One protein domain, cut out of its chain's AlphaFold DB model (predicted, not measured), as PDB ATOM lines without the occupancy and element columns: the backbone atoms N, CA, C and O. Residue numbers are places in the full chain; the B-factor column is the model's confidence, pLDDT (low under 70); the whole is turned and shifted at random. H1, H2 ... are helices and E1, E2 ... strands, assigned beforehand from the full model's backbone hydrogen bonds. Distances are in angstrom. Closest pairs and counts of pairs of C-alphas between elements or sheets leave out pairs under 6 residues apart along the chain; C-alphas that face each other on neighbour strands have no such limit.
ATOM      1  N   LEU A  29      -6.176   5.754  13.689       88.75
ATOM      2  CA  LEU A  29      -6.010   6.340  15.012       88.75
ATOM      3  C   LEU A  29      -4.841   5.636  15.712       88.75
ATOM      4  O   LEU A  29      -4.891   4.426  15.940       88.75
ATOM      5  N   ASP A  30      -3.783   6.386  16.005       92.94
ATOM      6  CA  ASP A  30      -2.599   5.912  16.737       92.94
ATOM      7  C   ASP A  30      -2.641   6.414  18.190       92.94
ATOM      8  O   ASP A  30      -1.667   6.929  18.729       92.94
ATOM      9  N   LEU A  31      -3.826   6.318  18.802       93.00
ATOM     10  CA  LEU A  31      -4.062   6.565  20.224       93.00
ATOM     11  C   LEU A  31      -4.708   5.333  20.830       93.00
ATOM     12  O   LEU A  31      -5.775   4.918  20.396       93.00
ATOM     13  N   SER A  32      -4.112   4.751  21.857       96.06
ATOM     14  CA  SER A  32      -4.780   3.714  22.643       96.06
ATOM     15  C   SER A  32      -6.032   4.263  23.342       96.06
ATOM     16  O   SER A  32      -6.114   5.454  23.644       96.06
ATOM     17  N   SER A  33      -6.999   3.395  23.665       95.81
ATOM     18  CA  SER A  33      -8.167   3.788  24.475       95.81
ATOM     19  C   SER A  33      -7.763   4.441  25.798       95.81
ATOM     20  O   SER A  33      -8.413   5.370  26.256       95.81
ATOM     21  N   GLU A  34      -6.650   3.998  26.382       97.25
ATOM     22  CA  GLU A  34      -6.102   4.570  27.609       97.25
ATOM     23  C   GLU A  34      -5.614   6.013  27.419       97.25
ATOM     24  O   GLU A  34      -5.860   6.870  28.264       97.25
ATOM     25  N   GLU A  35      -4.969   6.322  26.292       96.81
ATOM     26  CA  GLU A  35      -4.558   7.696  25.981       96.81
ATOM     27  C   GLU A  35      -5.761   8.607  25.722       96.81
ATOM     28  O   GLU A  35      -5.749   9.760  26.152       96.81
ATOM     29  N   ILE A  36      -6.804   8.094  25.061       96.94
ATOM     30  CA  ILE A  36      -8.068   8.819  24.858       96.94
ATOM     31  C   ILE A  36      -8.719   9.114  26.214       96.94
ATOM     32  O   ILE A  36      -9.052  10.265  26.494       96.94
ATOM     33  N   ARG A  37      -8.828   8.096  27.080       97.75
ATOM     34  CA  ARG A  37      -9.359   8.209  28.445       97.75
ATOM     35  C   ARG A  37      -8.634   9.300  29.229       97.75
ATOM     36  O   ARG A  37      -9.272  10.223  29.719       97.75
ATOM     37  N   LEU A  38      -7.302   9.240  29.294       97.38
ATOM     38  CA  LEU A  38      -6.493  10.197  30.053       97.38
ATOM     39  C   LEU A  38      -6.656  11.647  29.570       97.38
ATOM     40  O   LEU A  38      -6.685  12.554  30.400       97.38
ATOM     41  N   ARG A  39      -6.771  11.878  28.254       96.69
ATOM     42  CA  ARG A  39      -6.988  13.227  27.694       96.69
ATOM     43  C   ARG A  39      -8.379  13.759  28.009       96.69
ATOM     44  O   ARG A  39      -8.511  14.920  28.386       96.69
ATOM     45  N   ILE A  40      -9.402  12.914  27.902       97.56
ATOM     46  CA  ILE A  40     -10.769  13.280  28.281       97.56
ATOM     47  C   ILE A  40     -10.843  13.610  29.775       97.56
ATOM     48  O   ILE A  40     -11.409  14.632  30.147       97.56
ATOM     49  N   GLU A  41     -10.220  12.800  30.630       97.31
ATOM     50  CA  GLU A  41     -10.170  13.050  32.075       97.31
ATOM     51  C   GLU A  41      -9.445  14.349  32.439       97.31
ATOM     52  O   GLU A  41      -9.767  14.966  33.453       97.31
ATOM     53  N   GLU A  42      -8.463  14.782  31.647       96.31
ATOM     54  CA  GLU A  42      -7.848  16.100  31.821       96.31
ATOM     55  C   GLU A  42      -8.871  17.216  31.592       96.31
ATOM     56  O   GLU A  42      -8.999  18.081  32.453       96.31
ATOM     57  N   GLY A  43      -9.658  17.149  30.514       96.06
ATOM     58  CA  GLY A  43     -10.731  18.112  30.257       96.06
ATOM     59  C   GLY A  43     -11.853  18.052  31.300       96.06
ATOM     60  O   GLY A  43     -12.302  19.086  31.785       96.06
ATOM     61  N   LEU A  44     -12.267  16.857  31.735       96.50
ATOM     62  CA  LEU A  44     -13.306  16.701  32.764       96.50
ATOM     63  C   LEU A  44     -12.900  17.289  34.122       96.50
ATOM     64  O   LEU A  44     -13.755  17.792  34.844       96.50
ATOM     65  N   LYS A  45     -11.606  17.313  34.463       94.88
ATOM     66  CA  LYS A  45     -11.117  18.031  35.657       94.88
ATOM     67  C   LYS A  45     -11.302  19.545  35.560       94.88
ATOM     68  O   LYS A  45     -11.251  20.227  36.582       94.88
ATOM     69  N   GLU A  46     -11.489  20.077  34.356       93.81
ATOM     70  CA  GLU A  46     -11.692  21.503  34.106       93.81
ATOM     71  C   GLU A  46     -13.161  21.880  33.926       93.81
ATOM     72  O   GLU A  46     -13.470  23.063  33.933       93.81
ATOM     73  N   ILE A  47     -14.081  20.914  33.848       93.88
ATOM     74  CA  ILE A  47     -15.494  21.142  33.493       93.88
ATOM     75  C   ILE A  47     -16.247  22.103  34.430       93.88
ATOM     76  O   ILE A  47     -17.265  22.664  34.043       93.88
ATOM     77  N   ARG A  48     -15.752  22.294  35.658       90.62
ATOM     78  CA  ARG A  48     -16.314  23.217  36.661       90.62
ATOM     79  C   ARG A  48     -15.496  24.503  36.832       90.62
ATOM     80  O   ARG A  48     -15.920  25.390  37.556       90.62
ATOM     81  N   LYS A  49     -14.322  24.613  36.189       88.19
ATOM     82  CA  LYS A  49     -13.456  25.803  36.283       88.19
ATOM     83  C   LYS A  49     -14.044  27.031  35.582       88.19
ATOM     84  O   LYS A  49     -13.850  28.126  36.106       88.19
ATOM     85  N   PRO A  50     -14.722  26.915  34.418       82.75
ATOM     86  CA  PRO A  50     -15.527  28.004  33.885       82.75
ATOM     87  C   PRO A  50     -16.655  28.320  34.865       82.75
ATOM     88  O   PRO A  50     -17.708  27.689  34.831       82.75
ATOM     89  N   LEU A 175     -21.324  27.018  27.348       95.81
ATOM     90  CA  LEU A 175     -21.536  25.923  28.290       95.81
ATOM     91  C   LEU A 175     -22.835  26.161  29.060       95.81
ATOM     92  O   LEU A 175     -23.118  27.282  29.475       95.81
ATOM     93  N   ASN A 176     -23.630  25.110  29.228       96.62
ATOM     94  CA  ASN A 176     -24.838  25.086  30.039       96.62
ATOM     95  C   ASN A 176     -24.743  23.906  31.005       96.62
ATOM     96  O   ASN A 176     -24.521  22.769  30.583       96.62
ATOM     97  N   GLN A 177     -24.893  24.185  32.291       97.00
ATOM     98  CA  GLN A 177     -24.835  23.202  33.352       97.00
ATOM     99  C   GLN A 177     -26.017  23.363  34.292       97.00
ATOM    100  O   GLN A 177     -26.407  24.467  34.677       97.00
ATOM    101  N   TYR A 178     -26.553  22.221  34.690       96.50
ATOM    102  CA  TYR A 178     -27.566  22.104  35.722       96.50
ATOM    103  C   TYR A 178     -27.118  21.020  36.687       96.50
ATOM    104  O   TYR A 178     -26.695  19.956  36.254       96.50
ATOM    105  N   ALA A 179     -27.195  21.263  37.984       97.06
ATOM    106  CA  ALA A 179     -26.835  20.286  38.992       97.06
ATOM    107  C   ALA A 179     -27.866  20.272  40.112       97.06
ATOM    108  O   ALA A 179     -28.549  21.266  40.353       97.06
ATOM    109  N   PHE A 180     -27.938  19.159  40.829       97.00
ATOM    110  CA  PHE A 180     -28.778  19.036  42.010       97.00
ATOM    111  C   PHE A 180     -28.042  18.336  43.150       97.00
ATOM    112  O   PHE A 180     -27.139  17.524  42.928       97.00
ATOM    113  N   SER A 181     -28.463  18.634  44.379       97.69
ATOM    114  CA  SER A 181     -28.128  17.858  45.572       97.69
ATOM    115  C   SER A 181     -29.359  17.610  46.439       97.69
ATOM    116  O   SER A 181     -30.183  18.503  46.634       97.69
ATOM    117  N   ASN A 182     -29.475  16.411  47.007       96.31
ATOM    118  CA  ASN A 182     -30.550  16.068  47.937       96.31
ATOM    119  C   ASN A 182     -30.026  15.801  49.362       96.31
ATOM    120  O   ASN A 182     -28.828  15.650  49.610       96.31
ATOM    121  N   GLN A 183     -30.945  15.716  50.328       94.94
ATOM    122  CA  GLN A 183     -30.611  15.526  51.748       94.94
ATOM    123  C   GLN A 183     -30.001  14.150  52.064       94.94
ATOM    124  O   GLN A 183     -29.429  13.958  53.137       94.94
ATOM    125  N   GLN A 184     -30.133  13.184  51.155       96.00
ATOM    126  CA  GLN A 184     -29.596  11.830  51.270       96.00
ATOM    127  C   GLN A 184     -28.173  11.713  50.696       96.00
ATOM    128  O   GLN A 184     -27.608  10.622  50.708       96.00
ATOM    129  N   GLY A 185     -27.583  12.821  50.229       95.56
ATOM    130  CA  GLY A 185     -26.261  12.841  49.598       95.56
ATOM    131  C   GLY A 185     -26.293  12.515  48.106       95.56
ATOM    132  O   GLY A 185     -25.247  12.255  47.515       95.56
ATOM    133  N   GLY A 186     -27.478  12.508  47.497       96.25
ATOM    134  CA  GLY A 186     -27.634  12.397  46.057       96.25
ATOM    135  C   GLY A 186     -27.103  13.632  45.361       96.25
ATOM    136  O   GLY A 186     -27.427  14.741  45.776       96.25
ATOM    137  N   LEU A 187     -26.293  13.422  44.333       97.00
ATOM    138  CA  LEU A 187     -25.671  14.446  43.508       97.00
ATOM    139  C   LEU A 187     -25.909  14.087  42.050       97.00
ATOM    140  O   LEU A 187     -25.767  12.924  41.664       97.00
ATOM    141  N   GLY A 188     -26.204  15.093  41.241       95.75
ATOM    142  CA  GLY A 188     -26.211  14.943  39.798       95.75
ATOM    143  C   GLY A 188     -25.832  16.229  39.098       95.75
ATOM    144  O   GLY A 188     -26.015  17.316  39.644       95.75
ATOM    145  N   ILE A 189     -25.276  16.096  37.902       96.25
ATOM    146  CA  ILE A 189     -24.893  17.217  37.054       96.25
ATOM    147  C   ILE A 189     -25.099  16.860  35.587       96.25
ATOM    148  O   ILE A 189     -24.674  15.815  35.100       96.25
ATOM    149  N   TYR A 190     -25.762  17.773  34.903       96.38
ATOM    150  CA  TYR A 190     -25.976  17.835  33.476       96.38
ATOM    151  C   TYR A 190     -25.018  18.848  32.873       96.38
ATOM    152  O   TYR A 190     -24.802  19.920  33.442       96.38
ATOM    153  N   THR A 191     -24.458  18.537  31.713       96.81
ATOM    154  CA  THR A 191     -23.639  19.463  30.940       96.81
ATOM    155  C   THR A 191     -23.976  19.362  29.458       96.81
ATOM    156  O   THR A 191     -24.026  18.280  28.877       96.81
ATOM    157  N   GLN A 192     -24.147  20.519  28.829       97.12
ATOM    158  CA  GLN A 192     -24.307  20.660  27.390       97.12
ATOM    159  C   GLN A 192     -23.464  21.835  26.901       97.12
ATOM    160  O   GLN A 192     -23.447  22.898  27.521       97.12
ATOM    161  N   GLY A 193     -22.787  21.672  25.768       96.94
ATOM    162  CA  GLY A 193     -21.982  22.734  25.170       96.94
ATOM    163  C   GLY A 193     -20.550  22.302  24.911       96.94
ATOM    164  O   GLY A 193     -20.297  21.152  24.571       96.94
ATOM    165  N   VAL A 194     -19.618  23.239  25.018       96.88
ATOM    166  CA  VAL A 194     -18.220  23.063  24.634       96.88
ATOM    167  C   VAL A 194     -17.323  23.521  25.774       96.88
ATOM    168  O   VAL A 194     -17.605  24.532  26.414       96.88
ATOM    169  N   LEU A 195     -16.235  22.793  25.999       95.50
ATOM    170  CA  LEU A 195     -15.149  23.145  26.906       95.50
ATOM    171  C   LEU A 195     -13.825  23.035  26.156       95.50
ATOM    172  O   LEU A 195     -13.442  21.953  25.710       95.50
ATOM    173  N   GLU A 196     -13.112  24.145  26.048       94.19
ATOM    174  CA  GLU A 196     -11.724  24.162  25.590       94.19
ATOM    175  C   GLU A 196     -10.770  24.011  26.775       94.19
ATOM    176  O   GLU A 196     -10.987  24.582  27.842       94.19
ATOM    177  N   PHE A 197      -9.713  23.226  26.586       93.25
ATOM    178  CA  PHE A 197      -8.684  22.981  27.592       93.25
ATOM    179  C   PHE A 197      -7.319  22.777  26.926       93.25
ATOM    180  O   PHE A 197      -7.200  22.691  25.703       93.25
ATOM    181  N   SER A 198      -6.253  22.667  27.723       90.50
ATOM    182  CA  SER A 198      -4.872  22.709  27.206       90.50
ATOM    183  C   SER A 198      -4.502  21.611  26.190       90.50
ATOM    184  O   SER A 198      -3.494  21.741  25.491       90.50
ATOM    185  N   LYS A 199      -5.279  20.519  26.118       90.62
ATOM    186  CA  LYS A 199      -5.036  19.375  25.219       90.62
ATOM    187  C   LYS A 199      -6.109  19.164  24.157       90.62
ATOM    188  O   LYS A 199      -6.008  18.180  23.428       90.62
ATOM    189  N   GLY A 200      -7.105  20.039  24.061       94.88
ATOM    190  CA  GLY A 200      -8.130  19.932  23.029       94.88
ATOM    191  C   GLY A 200      -9.463  20.525  23.448       94.88
ATOM    192  O   GLY A 200      -9.536  21.461  24.242       94.88
ATOM    193  N   THR A 201     -10.529  19.952  22.900       97.12
ATOM    194  CA  THR A 201     -11.895  20.433  23.119       97.12
ATOM    195  C   THR A 201     -12.805  19.265  23.461       97.12
ATOM    196  O   THR A 201     -12.751  18.223  22.809       97.12
ATOM    197  N   LEU A 202     -13.653  19.436  24.469       98.00
ATOM    198  CA  LEU A 202     -14.769  18.546  24.759       98.00
ATOM    199  C   LEU A 202     -16.066  19.197  24.287       98.00
ATOM    200  O   LEU A 202     -16.306  20.371  24.548       98.00
ATOM    201  N   MET A 203     -16.908  18.428  23.609       98.31
ATOM    202  CA  MET A 203     -18.276  18.798  23.273       98.31
ATOM    203  C   MET A 203     -19.227  17.827  23.966       98.31
ATOM    204  O   MET A 203     -19.122  16.614  23.787       98.31
ATOM    205  N   PHE A 204     -20.141  18.375  24.754       97.81
ATOM    206  CA  PHE A 204     -21.111  17.654  25.561       97.81
ATOM    207  C   PHE A 204     -22.487  17.728  24.901       97.81
ATOM    208  O   PHE A 204     -23.022  18.817  24.673       97.81
ATOM    209  N   GLU A 205     -23.058  16.563  24.624       96.00
ATOM    210  CA  GLU A 205     -24.398  16.385  24.076       96.00
ATOM    211  C   GLU A 205     -25.196  15.535  25.065       96.00
ATOM    212  O   GLU A 205     -25.021  14.321  25.147       96.00
ATOM    213  N   ASP A 206     -26.028  16.205  25.860       93.62
ATOM    214  CA  ASP A 206     -26.789  15.608  26.959       93.62
ATOM    215  C   ASP A 206     -25.942  14.815  27.969       93.62
ATOM    216  O   ASP A 206     -26.364  13.780  28.483       93.62
ATOM    217  N   PHE A 207     -24.734  15.305  28.267       95.81
ATOM    218  CA  PHE A 207     -23.814  14.636  29.180       95.81
ATOM    219  C   PHE A 207     -24.322  14.720  30.616       95.81
ATOM    220  O   PHE A 207     -24.564  15.812  31.134       95.81
ATOM    221  N   TRP A 208     -24.461  13.574  31.274       95.00
ATOM    222  CA  TRP A 208     -25.078  13.491  32.592       95.00
ATOM    223  C   TRP A 208     -24.248  12.611  33.532       95.00
ATOM    224  O   TRP A 208     -23.715  11.586  33.121       95.00
ATOM    225  N   ALA A 209     -24.136  12.990  34.802       95.38
ATOM    226  CA  ALA A 209     -23.546  12.164  35.857       95.38
ATOM    227  C   ALA A 209     -24.450  12.204  37.089       95.38
ATOM    228  O   ALA A 209     -24.882  13.286  37.484       95.38
ATOM    229  N   VAL A 210     -24.739  11.054  37.703       95.12
ATOM    230  CA  VAL A 210     -25.545  10.942  38.937       95.12
ATOM    231  C   VAL A 210     -24.937   9.875  39.819       95.12
ATOM    232  O   VAL A 210     -24.546   8.826  39.323       95.12
ATOM    233  N   ASN A 211     -24.868  10.119  41.123       95.06
ATOM    234  CA  ASN A 211     -24.458   9.085  42.068       95.06
ATOM    235  C   ASN A 211     -25.650   8.218  42.513       95.06
ATOM    236  O   ASN A 211     -26.813   8.554  42.305       95.06
ATOM    237  N   GLU A 212     -25.377   7.114  43.202       93.69
ATOM    238  CA  GLU A 212     -26.406   6.156  43.633       93.69
ATOM    239  C   GLU A 212     -27.523   6.821  44.460       93.69
ATOM    240  O   GLU A 212     -28.709   6.572  44.252       93.69
ATOM    241  N   GLN A 213     -27.162   7.737  45.362       95.31
ATOM    242  CA  GLN A 213     -28.111   8.449  46.225       95.31
ATOM    243  C   GLN A 213     -28.965   9.480  45.462       95.31
ATOM    244  O   GLN A 213     -29.966   9.967  45.993       95.31
ATOM    245  N   GLY A 214     -28.584   9.819  44.227       91.88
ATOM    246  CA  GLY A 214     -29.364  10.624  43.291       91.88
ATOM    247  C   GLY A 214     -30.433   9.824  42.540       91.88
ATOM    248  O   GLY A 214     -31.247  10.422  41.846       91.88
ATOM    249  N   GLY A 215     -30.477   8.496  42.713       88.94
ATOM    250  CA  GLY A 215     -31.555   7.639  42.210       88.94
ATOM    251  C   GLY A 215     -31.312   7.006  40.840       88.94
ATOM    252  O   GLY A 215     -32.243   6.434  40.280       88.94
ATOM    253  N   THR A 216     -30.091   7.079  40.304       89.69
ATOM    254  CA  THR A 216     -29.722   6.351  39.079       89.69
ATOM    255  C   THR A 216     -29.559   4.852  39.344       89.69
ATOM    256  O   THR A 216     -29.053   4.446  40.394       89.69
ATOM    257  N   ALA A 217     -29.928   4.022  38.366       87.94
ATOM    258  CA  ALA A 217     -29.581   2.600  38.348       87.94
ATOM    259  C   ALA A 217     -28.104   2.351  37.963       87.94
ATOM    260  O   ALA A 217     -27.608   1.240  38.139       87.94
ATOM    261  N   CYS A 218     -27.415   3.388  37.474       91.06
ATOM    262  CA  CYS A 218     -26.091   3.335  36.854       91.06
ATOM    263  C   CYS A 218     -25.120   4.366  37.475       91.06
ATOM    264  O   CYS A 218     -24.709   5.315  36.813       91.06
ATOM    265  N   PRO A 219     -24.787   4.270  38.774       90.25
ATOM    266  CA  PRO A 219     -24.044   5.330  39.469       90.25
ATOM    267  C   PRO A 219     -22.564   5.434  39.088       90.25
ATOM    268  O   PRO A 219     -21.909   6.421  39.419       90.25
ATOM    269  N   GLU A 220     -22.032   4.410  38.427       88.75
ATOM    270  CA  GLU A 220     -20.639   4.345  37.978       88.75
ATOM    271  C   GLU A 220     -20.477   4.792  36.519       88.75
ATOM    272  O   GLU A 220     -19.360   4.796  36.007       88.75
ATOM    273  N   GLU A 221     -21.563   5.205  35.858       92.31
ATOM    274  CA  GLU A 221     -21.557   5.541  34.441       92.31
ATOM    275  C   GLU A 221     -22.162   6.914  34.156       92.31
ATOM    276  O   GLU A 221     -23.162   7.333  34.744       92.31
ATOM    277  N   TYR A 222     -21.532   7.621  33.223       95.06
ATOM    278  CA  TYR A 222     -22.104   8.822  32.631       95.06
ATOM    279  C   TYR A 222     -23.274   8.459  31.711       95.06
ATOM    280  O   TYR A 222     -23.398   7.324  31.274       95.06
ATOM    281  N   GLY A 223     -24.114   9.423  31.370       94.12
ATOM    282  CA  GLY A 223     -25.051   9.296  30.259       94.12
ATOM    283  C   GLY A 223     -24.779  10.310  29.160       94.12
ATOM    284  O   GLY A 223     -24.021  11.267  29.341       94.12
ATOM    285  N   GLY A 224     -25.416  10.083  28.013       94.19
ATOM    286  CA  GLY A 224     -25.336  10.959  26.849       94.19
ATOM    287  C   GLY A 224     -24.088  10.735  25.998       94.19
ATOM    288  O   GLY A 224     -23.511   9.644  25.950       94.19
ATOM    289  N   LYS A 225     -23.682  11.783  25.280       95.94
ATOM    290  CA  LYS A 225     -22.568  11.748  24.332       95.94
ATOM    291  C   LYS A 225     -21.522  12.803  24.675       95.94
ATOM    292  O   LYS A 225     -21.820  13.966  24.947       95.94
ATOM    293  N   LEU A 226     -20.265  12.387  24.589       97.56
ATOM    294  CA  LEU A 226     -19.096  13.241  24.721       97.56
ATOM    295  C   LEU A 226     -18.248  13.130  23.458       97.56
ATOM    296  O   LEU A 226     -17.867  12.034  23.058       97.56
ATOM    297  N   SER A 227     -17.905  14.255  22.846       98.19
ATOM    298  CA  SER A 227     -16.979  14.289  21.714       98.19
ATOM    299  C   SER A 227     -15.689  14.990  22.122       98.19
ATOM    300  O   SER A 227     -15.724  16.095  22.648       98.19
ATOM    301  N   PHE A 228     -14.548  14.362  21.867       97.88
ATOM    302  CA  PHE A 228     -13.219  14.916  22.101       97.88
ATOM    303  C   PHE A 228     -12.577  15.283  20.764       97.88
ATOM    304  O   PHE A 228     -12.462  14.436  19.878       97.88
ATOM    305  N   PHE A 229     -12.172  16.542  20.610       97.25
ATOM    306  CA  PHE A 229     -11.387  16.998  19.471       97.25
ATOM    307  C   PHE A 229      -9.900  16.991  19.812       97.25
ATOM    308  O   PHE A 229      -9.461  17.653  20.755       97.25
ATOM    309  N   ASP A 230      -9.140  16.292  18.981       92.75
ATOM    310  CA  ASP A 230      -7.687  16.279  18.984       92.75
ATOM    311  C   ASP A 230      -7.161  16.922  17.696       92.75
ATOM    312  O   ASP A 230      -7.619  16.580  16.609       92.75
ATOM    313  N   GLU A 231      -6.171  17.813  17.767       91.69
ATOM    314  CA  GLU A 231      -5.644  18.473  16.561       91.69
ATOM    315  C   GLU A 231      -5.050  17.491  15.535       91.69
ATOM    316  O   GLU A 231      -5.087  17.758  14.332       91.69
ATOM    317  N   ALA A 232      -4.497  16.358  15.985       91.56
ATOM    318  CA  ALA A 232      -3.842  15.385  15.114       91.56
ATOM    319  C   ALA A 232      -4.813  14.360  14.512       91.56
ATOM    320  O   ALA A 232      -4.523  13.802  13.449       91.56
ATOM    321  N   TYR A 233      -5.937  14.099  15.185       91.75
ATOM    322  CA  TYR A 233      -6.866  13.025  14.816       91.75
ATOM    323  C   TYR A 233      -8.287  13.516  14.501       91.75
ATOM    324  O   TYR A 233      -9.046  12.818  13.839       91.75
ATOM    325  N   GLY A 234      -8.657  14.728  14.900       94.62
ATOM    326  CA  GLY A 234     -10.008  15.263  14.769       94.62
ATOM    327  C   GLY A 234     -10.943  14.774  15.876       94.62
ATOM    328  O   GLY A 234     -10.528  14.574  17.015       94.62
ATOM    329  N   TRP A 235     -12.227  14.615  15.544       96.94
ATOM    330  CA  TRP A 235     -13.273  14.254  16.503       96.94
ATOM    331  C   TRP A 235     -13.316  12.751  16.806       96.94
ATOM    332  O   TRP A 235     -13.440  11.915  15.906       96.94
ATOM    333  N   ILE A 236     -13.296  12.429  18.095       97.69
ATOM    334  CA  ILE A 236     -13.508  11.103  18.678       97.69
ATOM    335  C   ILE A 236     -14.791  11.177  19.506       97.69
ATOM    336  O   ILE A 236     -14.899  12.021  20.390       97.69
ATOM    337  N   ASN A 237     -15.766  10.315  19.229       98.12
ATOM    338  CA  ASN A 237     -17.050  10.309  19.931       98.12
ATOM    339  C   ASN A 237     -17.069   9.197  20.978       98.12
ATOM    340  O   ASN A 237     -16.567   8.104  20.724       98.12
ATOM    341  N   VAL A 238     -17.685   9.461  22.121       98.06
ATOM    342  CA  VAL A 238     -17.895   8.510  23.207       98.06
ATOM    343  C   VAL A 238     -19.375   8.537  23.567       98.06
ATOM    344  O   VAL A 238     -19.923   9.604  23.842       98.06
ATOM    345  N   TYR A 239     -20.013   7.373  23.527       96.56
ATOM    346  CA  TYR A 239     -21.418   7.189  23.889       96.56
ATOM    347  C   TYR A 239     -21.479   6.365  25.163       96.56
ATOM    348  O   TYR A 239     -20.863   5.299  25.208       96.56
ATOM    349  N   PHE A 240     -22.181   6.868  26.169       95.12
ATOM    350  CA  PHE A 240     -22.375   6.173  27.434       95.12
ATOM    351  C   PHE A 240     -23.798   5.632  27.532       95.12
ATOM    352  O   PHE A 240     -24.728   6.241  27.000       95.12
ATOM    353  N   ASP A 241     -23.939   4.515  28.232       91.19
ATOM    354  CA  ASP A 241     -25.183   3.770  28.394       91.19
ATOM    355  C   ASP A 241     -25.885   4.116  29.734       91.19
ATOM    356  O   ASP A 241     -26.963   3.603  30.039       91.19
ATOM    357  N   GLY A 242     -25.308   5.030  30.530       88.88
ATOM    358  CA  GLY A 242     -25.886   5.527  31.780       88.88
ATOM    359  C   GLY A 242     -27.076   6.494  31.612       88.88
ATOM    360  O   GLY A 242     -27.637   6.654  30.526       88.88
ATOM    361  N   PRO A 243     -27.512   7.150  32.706       81.94
ATOM    362  CA  PRO A 243     -28.797   7.848  32.766       81.94
ATOM    363  C   PRO A 243     -28.859   9.054  31.825       81.94
ATOM    364  O   PRO A 243     -27.935   9.859  31.770       81.94
ATOM    365  N   SER A 244     -29.993   9.250  31.157       83.56
ATOM    366  CA  SER A 244     -30.247  10.443  30.344       83.56
ATOM    367  C   SER A 244     -31.043  11.502  31.113       83.56
ATOM    368  O   SER A 244     -31.668  11.223  32.137       83.56
ATOM    369  N   SER A 245     -31.091  12.726  30.579       74.00
ATOM    370  CA  SER A 245     -31.910  13.823  31.123       74.00
ATOM    371  C   SER A 245     -33.417  13.533  31.125       74.00
ATOM    372  O   SER A 245     -34.171  14.188  31.845       74.00
ATOM    373  N   LEU A 246     -33.868  12.568  30.317       73.06
ATOM    374  CA  LEU A 246     -35.272  12.174  30.184       73.06
ATOM    375  C   LEU A 246     -35.585  10.847  30.874       73.06
ATOM    376  O   LEU A 246     -36.746  10.585  31.190       73.06
ATOM    377  N   ASP A 247     -34.567  10.017  31.089       72.12
ATOM    378  CA  ASP A 247     -34.719   8.663  31.590       72.12
ATOM    379  C   ASP A 247     -33.557   8.292  32.520       72.12
ATOM    380  O   ASP A 247     -32.421   8.111  32.083       72.12
ATOM    381  N   PHE A 248     -33.862   8.179  33.814       70.38
ATOM    382  CA  PHE A 248     -32.928   7.707  34.844       70.38
ATOM    383  C   PHE A 248     -32.792   6.176  34.861       70.38
ATOM    384  O   PHE A 248     -32.071   5.629  35.704       70.38
ATOM    385  N   TRP A 249     -33.505   5.475  33.976       66.31
ATOM    386  CA  TRP A 249     -33.406   4.035  33.817       66.31
ATOM    387  C   TRP A 249     -32.312   3.682  32.809       66.31
ATOM    388  O   TRP A 249     -32.291   4.171  31.687       66.31
ATOM    389  N   ALA A 250     -31.436   2.772  33.224       70.00
ATOM    390  CA  ALA A 250     -30.536   2.027  32.358       70.00
ATOM    391  C   ALA A 250     -30.771   0.535  32.629       70.00
ATOM    392  O   ALA A 250     -31.094   0.149  33.764       70.00
ATOM    393  N   GLU A 251     -30.657  -0.316  31.608       72.06
ATOM    394  CA  GLU A 251     -30.660  -1.759  31.841       72.06
ATOM    395  C   GLU A 251     -29.384  -2.111  32.613       72.06
ATOM    396  O   GLU A 251     -28.279  -1.830  32.172       72.06
ATOM    397  N   GLY A 252     -29.519  -2.708  33.801       68.69
ATOM    398  CA  GLY A 252     -28.377  -2.888  34.706       68.69
ATOM    399  C   GLY A 252     -27.241  -3.770  34.165       68.69
ATOM    400  O   GLY A 252     -26.176  -3.798  34.772       68.69
ATOM    401  N   GLU A 253     -27.452  -4.500  33.063       76.44
ATOM    402  CA  GLU A 253     -26.388  -5.244  32.368       76.44
ATOM    403  C   GLU A 253     -25.474  -4.334  31.533       76.44
ATOM    404  O   GLU A 253     -24.317  -4.699  31.317       76.44
ATOM    405  N   ASP A 254     -25.961  -3.158  31.131       83.12
ATOM    406  CA  ASP A 254     -25.210  -2.166  30.356       83.12
ATOM    407  C   ASP A 254     -24.437  -1.185  31.251       83.12
ATOM    408  O   ASP A 254     -23.553  -0.493  30.767       83.12
ATOM    409  N   CYS A 255     -24.695  -1.200  32.565       87.75
ATOM    410  CA  CYS A 255     -23.984  -0.405  33.567       87.75
ATOM    411  C   CYS A 255     -22.580  -0.939  33.865       87.75
ATOM    412  O   CYS A 255     -22.318  -1.468  34.950       87.75
ATOM    413  N   ASP A 256     -21.676  -0.821  32.896       91.06
ATOM    414  CA  ASP A 256     -20.281  -1.240  33.028       91.06
ATOM    415  C   ASP A 256     -19.324  -0.086  33.370       91.06
ATOM    416  O   ASP A 256     -18.138  -0.329  33.626       91.06
ATOM    417  N   GLY A 257     -19.838   1.148  33.431       91.81
ATOM    418  CA  GLY A 257     -19.054   2.341  33.753       91.81
ATOM    419  C   GLY A 257     -18.190   2.826  32.586       91.81
ATOM    420  O   GLY A 257     -17.281   3.643  32.782       91.81
ATOM    421  N   CYS A 258     -18.419   2.312  31.372       95.88
ATOM    422  CA  CYS A 258     -17.565   2.545  30.221       95.88
ATOM    423  C   CYS A 258     -18.342   2.989  28.976       95.88
ATOM    424  O   CYS A 258     -19.193   2.291  28.447       95.88
ATOM    425  N   GLY A 259     -17.912   4.103  28.389       96.00
ATOM    426  CA  GLY A 259     -18.433   4.574  27.114       96.00
ATOM    427  C   GLY A 259     -17.813   3.863  25.908       96.00
ATOM    428  O   GLY A 259     -16.610   3.569  25.866       96.00
ATOM    429  N   ASN A 260     -18.628   3.647  24.880       97.19
ATOM    430  CA  ASN A 260     -18.224   3.130  23.577       97.19
ATOM    431  C   ASN A 260     -17.579   4.242  22.734       97.19
ATOM    432  O   ASN A 260     -18.206   5.259  22.441       97.19
ATOM    433  N   VAL A 261     -16.329   4.042  22.315       97.75
ATOM    434  CA  VAL A 261     -15.536   4.999  21.531       97.75
ATOM    435  C   VAL A 261     -15.690   4.738  20.037       97.75
ATOM    436  O   VAL A 261     -15.459   3.622  19.563       97.75
ATOM    437  N   PHE A 262     -15.983   5.793  19.282       97.12
ATOM    438  CA  PHE A 262     -16.094   5.784  17.829       97.12
ATOM    439  C   PHE A 262     -15.179   6.830  17.202       97.12
ATOM    440  O   PHE A 262     -15.151   7.995  17.602       97.12
ATOM    441  N   TYR A 263     -14.477   6.424  16.151       95.62
ATOM    442  CA  TYR A 263     -13.597   7.283  15.373       95.62
ATOM    443  C   TYR A 263     -13.925   7.138  13.890       95.62
ATOM    444  O   TYR A 263     -13.974   6.025  13.367       95.62
ATOM    445  N   GLN A 264     -14.202   8.262  13.219       91.50
ATOM    446  CA  GLN A 264     -14.648   8.287  11.815       91.50
ATOM    447  C   GLN A 264     -15.828   7.327  11.535       91.50
ATOM    448  O   GLN A 264     -15.891   6.677  10.495       91.50
ATOM    449  N   GLY A 265     -16.751   7.204  12.496       90.56
ATOM    450  CA  GLY A 265     -17.918   6.315  12.424       90.56
ATOM    451  C   GLY A 265     -17.640   4.836  12.728       90.56
ATOM    452  O   GLY A 265     -18.582   4.058  12.851       90.56
ATOM    453  N   GLY A 266     -16.378   4.428  12.884       93.12
ATOM    454  CA  GLY A 266     -16.004   3.061  13.253       93.12
ATOM    455  C   GLY A 266     -15.862   2.880  14.764       93.12
ATOM    456  O   GLY A 266     -15.261   3.722  15.430       93.12
ATOM    457  N   PHE A 267     -16.366   1.762  15.298       95.00
ATOM    458  CA  PHE A 267     -16.113   1.369  16.687       95.00
ATOM    459  C   PHE A 267     -14.614   1.144  16.907       95.00
ATOM    460  O   PHE A 267     -13.974   0.390  16.169       95.00
ATOM    461  N   TYR A 268     -14.071   1.795  17.929       95.56
ATOM    462  CA  TYR A 268     -12.650   1.772  18.249       95.56
ATOM    463  C   TYR A 268     -12.343   0.968  19.516       95.56
ATOM    464  O   TYR A 268     -11.365   0.222  19.563       95.56
ATOM    465  N   GLY A 269     -13.187   1.087  20.538       96.12
ATOM    466  CA  GLY A 269     -13.011   0.408  21.817       96.12
ATOM    467  C   GLY A 269     -13.928   0.981  22.888       96.12
ATOM    468  O   GLY A 269     -14.857   1.716  22.574       96.12
ATOM    469  N   LYS A 270     -13.650   0.667  24.153       97.31
ATOM    470  CA  LYS A 270     -14.326   1.268  25.309       97.31
ATOM    471  C   LYS A 270     -13.346   2.089  26.143       97.31
ATOM    472  O   LYS A 270     -12.151   1.774  26.163       97.31
ATOM    473  N   ILE A 271     -13.849   3.109  26.831       97.81
ATOM    474  CA  ILE A 271     -13.130   3.834  27.884       97.81
ATOM    475  C   ILE A 271     -14.015   3.943  29.114       97.81
ATOM    476  O   ILE A 271     -15.199   4.214  28.990       97.81
ATOM    477  N   CYS A 272     -13.431   3.767  30.291       96.75
ATOM    478  CA  CYS A 272     -14.149   3.889  31.554       96.75
ATOM    479  C   CYS A 272     -13.673   5.166  32.231       96.75
ATOM    480  O   CYS A 272     -12.473   5.326  32.454       96.75
ATOM    481  N   LEU A 273     -14.585   6.099  32.470       96.56
ATOM    482  CA  LEU A 273     -14.279   7.403  33.051       96.56
ATOM    483  C   LEU A 273     -14.838   7.434  34.466       96.56
ATOM    484  O   LEU A 273     -15.951   6.983  34.685       96.56
ATOM    485  N   ASP A 274     -14.093   7.997  35.412       94.75
ATOM    486  CA  ASP A 274     -14.535   8.095  36.805       94.75
ATOM    487  C   ASP A 274     -15.570   9.231  36.986       94.75
ATOM    488  O   ASP A 274     -15.194  10.401  36.832       94.75
ATOM    489  N   PRO A 275     -16.844   8.947  37.347       94.06
ATOM    490  CA  PRO A 275     -17.867   9.966  37.620       94.06
ATOM    491  C   PRO A 275     -17.503  10.932  38.746       94.06
ATOM    492  O   PRO A 275     -17.978  12.072  38.779       94.06
ATOM    493  N   SER A 276     -16.622  10.517  39.662       94.19
ATOM    494  CA  SER A 276     -16.193  11.352  40.783       94.19
ATOM    495  C   SER A 276     -15.491  12.634  40.327       94.19
ATOM    496  O   SER A 276     -15.519  13.628  41.052       94.19
ATOM    497  N   MET A 277     -14.939  12.674  39.107       92.69
ATOM    498  CA  MET A 277     -14.309  13.882  38.559       92.69
ATOM    499  C   MET A 277     -15.280  15.060  38.454       92.69
ATOM    500  O   MET A 277     -14.873  16.207  38.649       92.69
ATOM    501  N   VAL A 278     -16.558  14.775  38.196       94.62
ATOM    502  CA  VAL A 278     -17.604  15.793  38.056       94.62
ATOM    503  C   VAL A 278     -18.498  15.850  39.300       94.62
ATOM    504  O   VAL A 278     -18.969  16.923  39.668       94.62
ATOM    505  N   LEU A 279     -18.689  14.723  39.996       95.62
ATOM    506  CA  LEU A 279     -19.586  14.617  41.155       95.62
ATOM    507  C   LEU A 279     -18.933  14.945  42.507       95.62
ATOM    508  O   LEU A 279     -19.641  15.131  43.490       95.62
ATOM    509  N   ASN A 280     -17.605  15.038  42.597       94.19
ATOM    510  CA  ASN A 280     -16.926  15.355  43.855       94.19
ATOM    511  C   ASN A 280     -16.888  16.876  44.106       94.19
ATOM    512  O   ASN A 280     -15.882  17.549  43.858       94.19
ATOM    513  N   TRP A 281     -18.014  17.442  44.539       94.44
ATOM    514  CA  TRP A 281     -18.149  18.807  45.073       94.44
ATOM    515  C   TRP A 281     -18.764  18.791  46.474       94.44
ATOM    516  O   TRP A 281     -19.346  17.801  46.914       94.44
ATOM    517  N   GLN A 282     -18.627  19.914  47.178       91.81
ATOM    518  CA  GLN A 282     -19.268  20.179  48.463       91.81
ATOM    519  C   GLN A 282     -19.923  21.556  48.400       91.81
ATOM    520  O   GLN A 282     -19.279  22.504  47.969       91.81
ATOM    521  N   GLY A 283     -21.170  21.679  48.857       91.50
ATOM    522  CA  GLY A 283     -21.915  22.932  48.713       91.50
ATOM    523  C   GLY A 283     -22.440  23.069  47.290       91.50
ATOM    524  O   GLY A 283     -23.386  22.359  46.949       91.50
ATOM    525  N   SER A 284     -21.808  23.923  46.483       92.75
ATOM    526  CA  SER A 284     -22.142  24.156  45.075       92.75
ATOM    527  C   SER A 284     -21.094  23.533  44.130       92.75
ATOM    528  O   SER A 284     -19.917  23.409  44.480       92.75
ATOM    529  N   PRO A 285     -21.498  23.090  42.927       92.81
ATOM    530  CA  PRO A 285     -20.580  22.590  41.905       92.81
ATOM    531  C   PRO A 285     -19.788  23.695  41.187       92.81
ATOM    532  O   PRO A 285     -18.890  23.356  40.421       92.81
ATOM    533  N   PHE A 286     -20.128  24.973  41.379       90.38
ATOM    534  CA  PHE A 286     -19.569  26.105  40.622       90.38
ATOM    535  C   PHE A 286     -18.729  27.064  41.487       90.38
ATOM    536  O   PHE A 286     -18.371  28.151  41.019       90.38
ATOM    537  N   ASP A 287     -18.422  26.639  42.718       81.62
ATOM    538  CA  ASP A 287     -17.581  27.342  43.698       81.62
ATOM    539  C   ASP A 287     -16.078  27.067  43.510       81.62
ATOM    540  O   ASP A 287     -15.704  25.927  43.133       81.62
TER     541      ASP A 287
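AT A GLANCE: This is residues 29 to 50 and 175 to 287 of the 287 residues of an uncharacterized protein of Proteobacteria bacterium (UniProt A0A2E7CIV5). A single twisted sheet of seven strands, one after the other along the chain, curls round the helix H1, which packs in the hollow of one face. The short helix H2 is over the same face, near E2 and E3, and the other face bears no named helix. The printed part has 135 residues, with two named helices and seven named strands in the order H1 E1 E2 E3 E4 E5 E6 E7 H2; the sheet has the order E1 - E2 - E3 - E4 - E5 - E6 - E7, all antiparallel. The class is mixed, helices and strands; the whole is compact, with a radius of gyration of the C-alphas of 14.2 A and spans of 46 by 35 by 22 A.

IN THESE COORDINATES: H1, residues 33 to 44, begins at C-alpha 33 (-8.167, 3.788, 24.475) and is 16.2 A long. After the cut come E1, residues 175 to 181, 20.2 A; E2, residues 187 to 197, 24.8 A; and E3, residues 200 to 210, 25.2 A. E2 bends by 88 degrees at residue 193, and E3 by 82 degrees at residue 205. E4, residues 223 to 230, is 21.8 A long, and E5, residues 234 to 241, 23.4 A. E6 is residues 258 to 263, 16.1 A, and E7 residues 266 to 272, 18.4 A, ending at C-alpha 272 (-14.149, 3.889, 31.554). H2, residues 276 to 279, is 4.7 A long and ends at C-alpha 279 (-19.586, 14.617, 41.155).

HOW THE PARTS SIT: The strands form a meander, E1 to E7, each the antiparallel neighbour of the one before and a hairpin with it; E1 and E7 are the edge strands. Pairs within hydrogen-bond range include N 178 and O 190 at 3.1 A for E1 and E2, N 195 and O 202 at 2.8 A for E2 and E3, N 205 and O 225 at 2.9 A for E3 and E4, N 228 and O 236 at 2.8 A for E4 and E5, N 237 and O 262 at 2.9 A for E5 and E6, and N 261 and O 269 at 2.8 A for E6 and E7. H1 is on the sheet, two layers with the helix on one face; its closest C-alphas to E7 are those of Arg 37 and Ile 271, 5.8 A apart, and to E2 those of Gly 43 and Phe 197, 5.9 A. H2 is on the same face, at a height over the sheet of 8.3 A. With its residues 41 to 44 alone H1 only just touches H2, with 3 pairs of C-alphas within 8 A, the closest those of Leu 44 and Met 277 at 6.5 A. E1 and E7 are apart. In H1 every O i to N i+4 pair is within hydrogen-bond range; H2 is too short for such a pair.

THE WHOLE: The two C-alphas farthest apart are those of Asp 30 and Gln 183, 45.9 A. Residues 51 to 174 are cut out, and C-alphas 50 and 175 are 8.5 A apart across the cut. The links from E3 to E4 and from E5 to E6 are long, with 12 and 16 residues. The mean pLDDT of the printed part is 92.7; residues 249 and 252 are under 70.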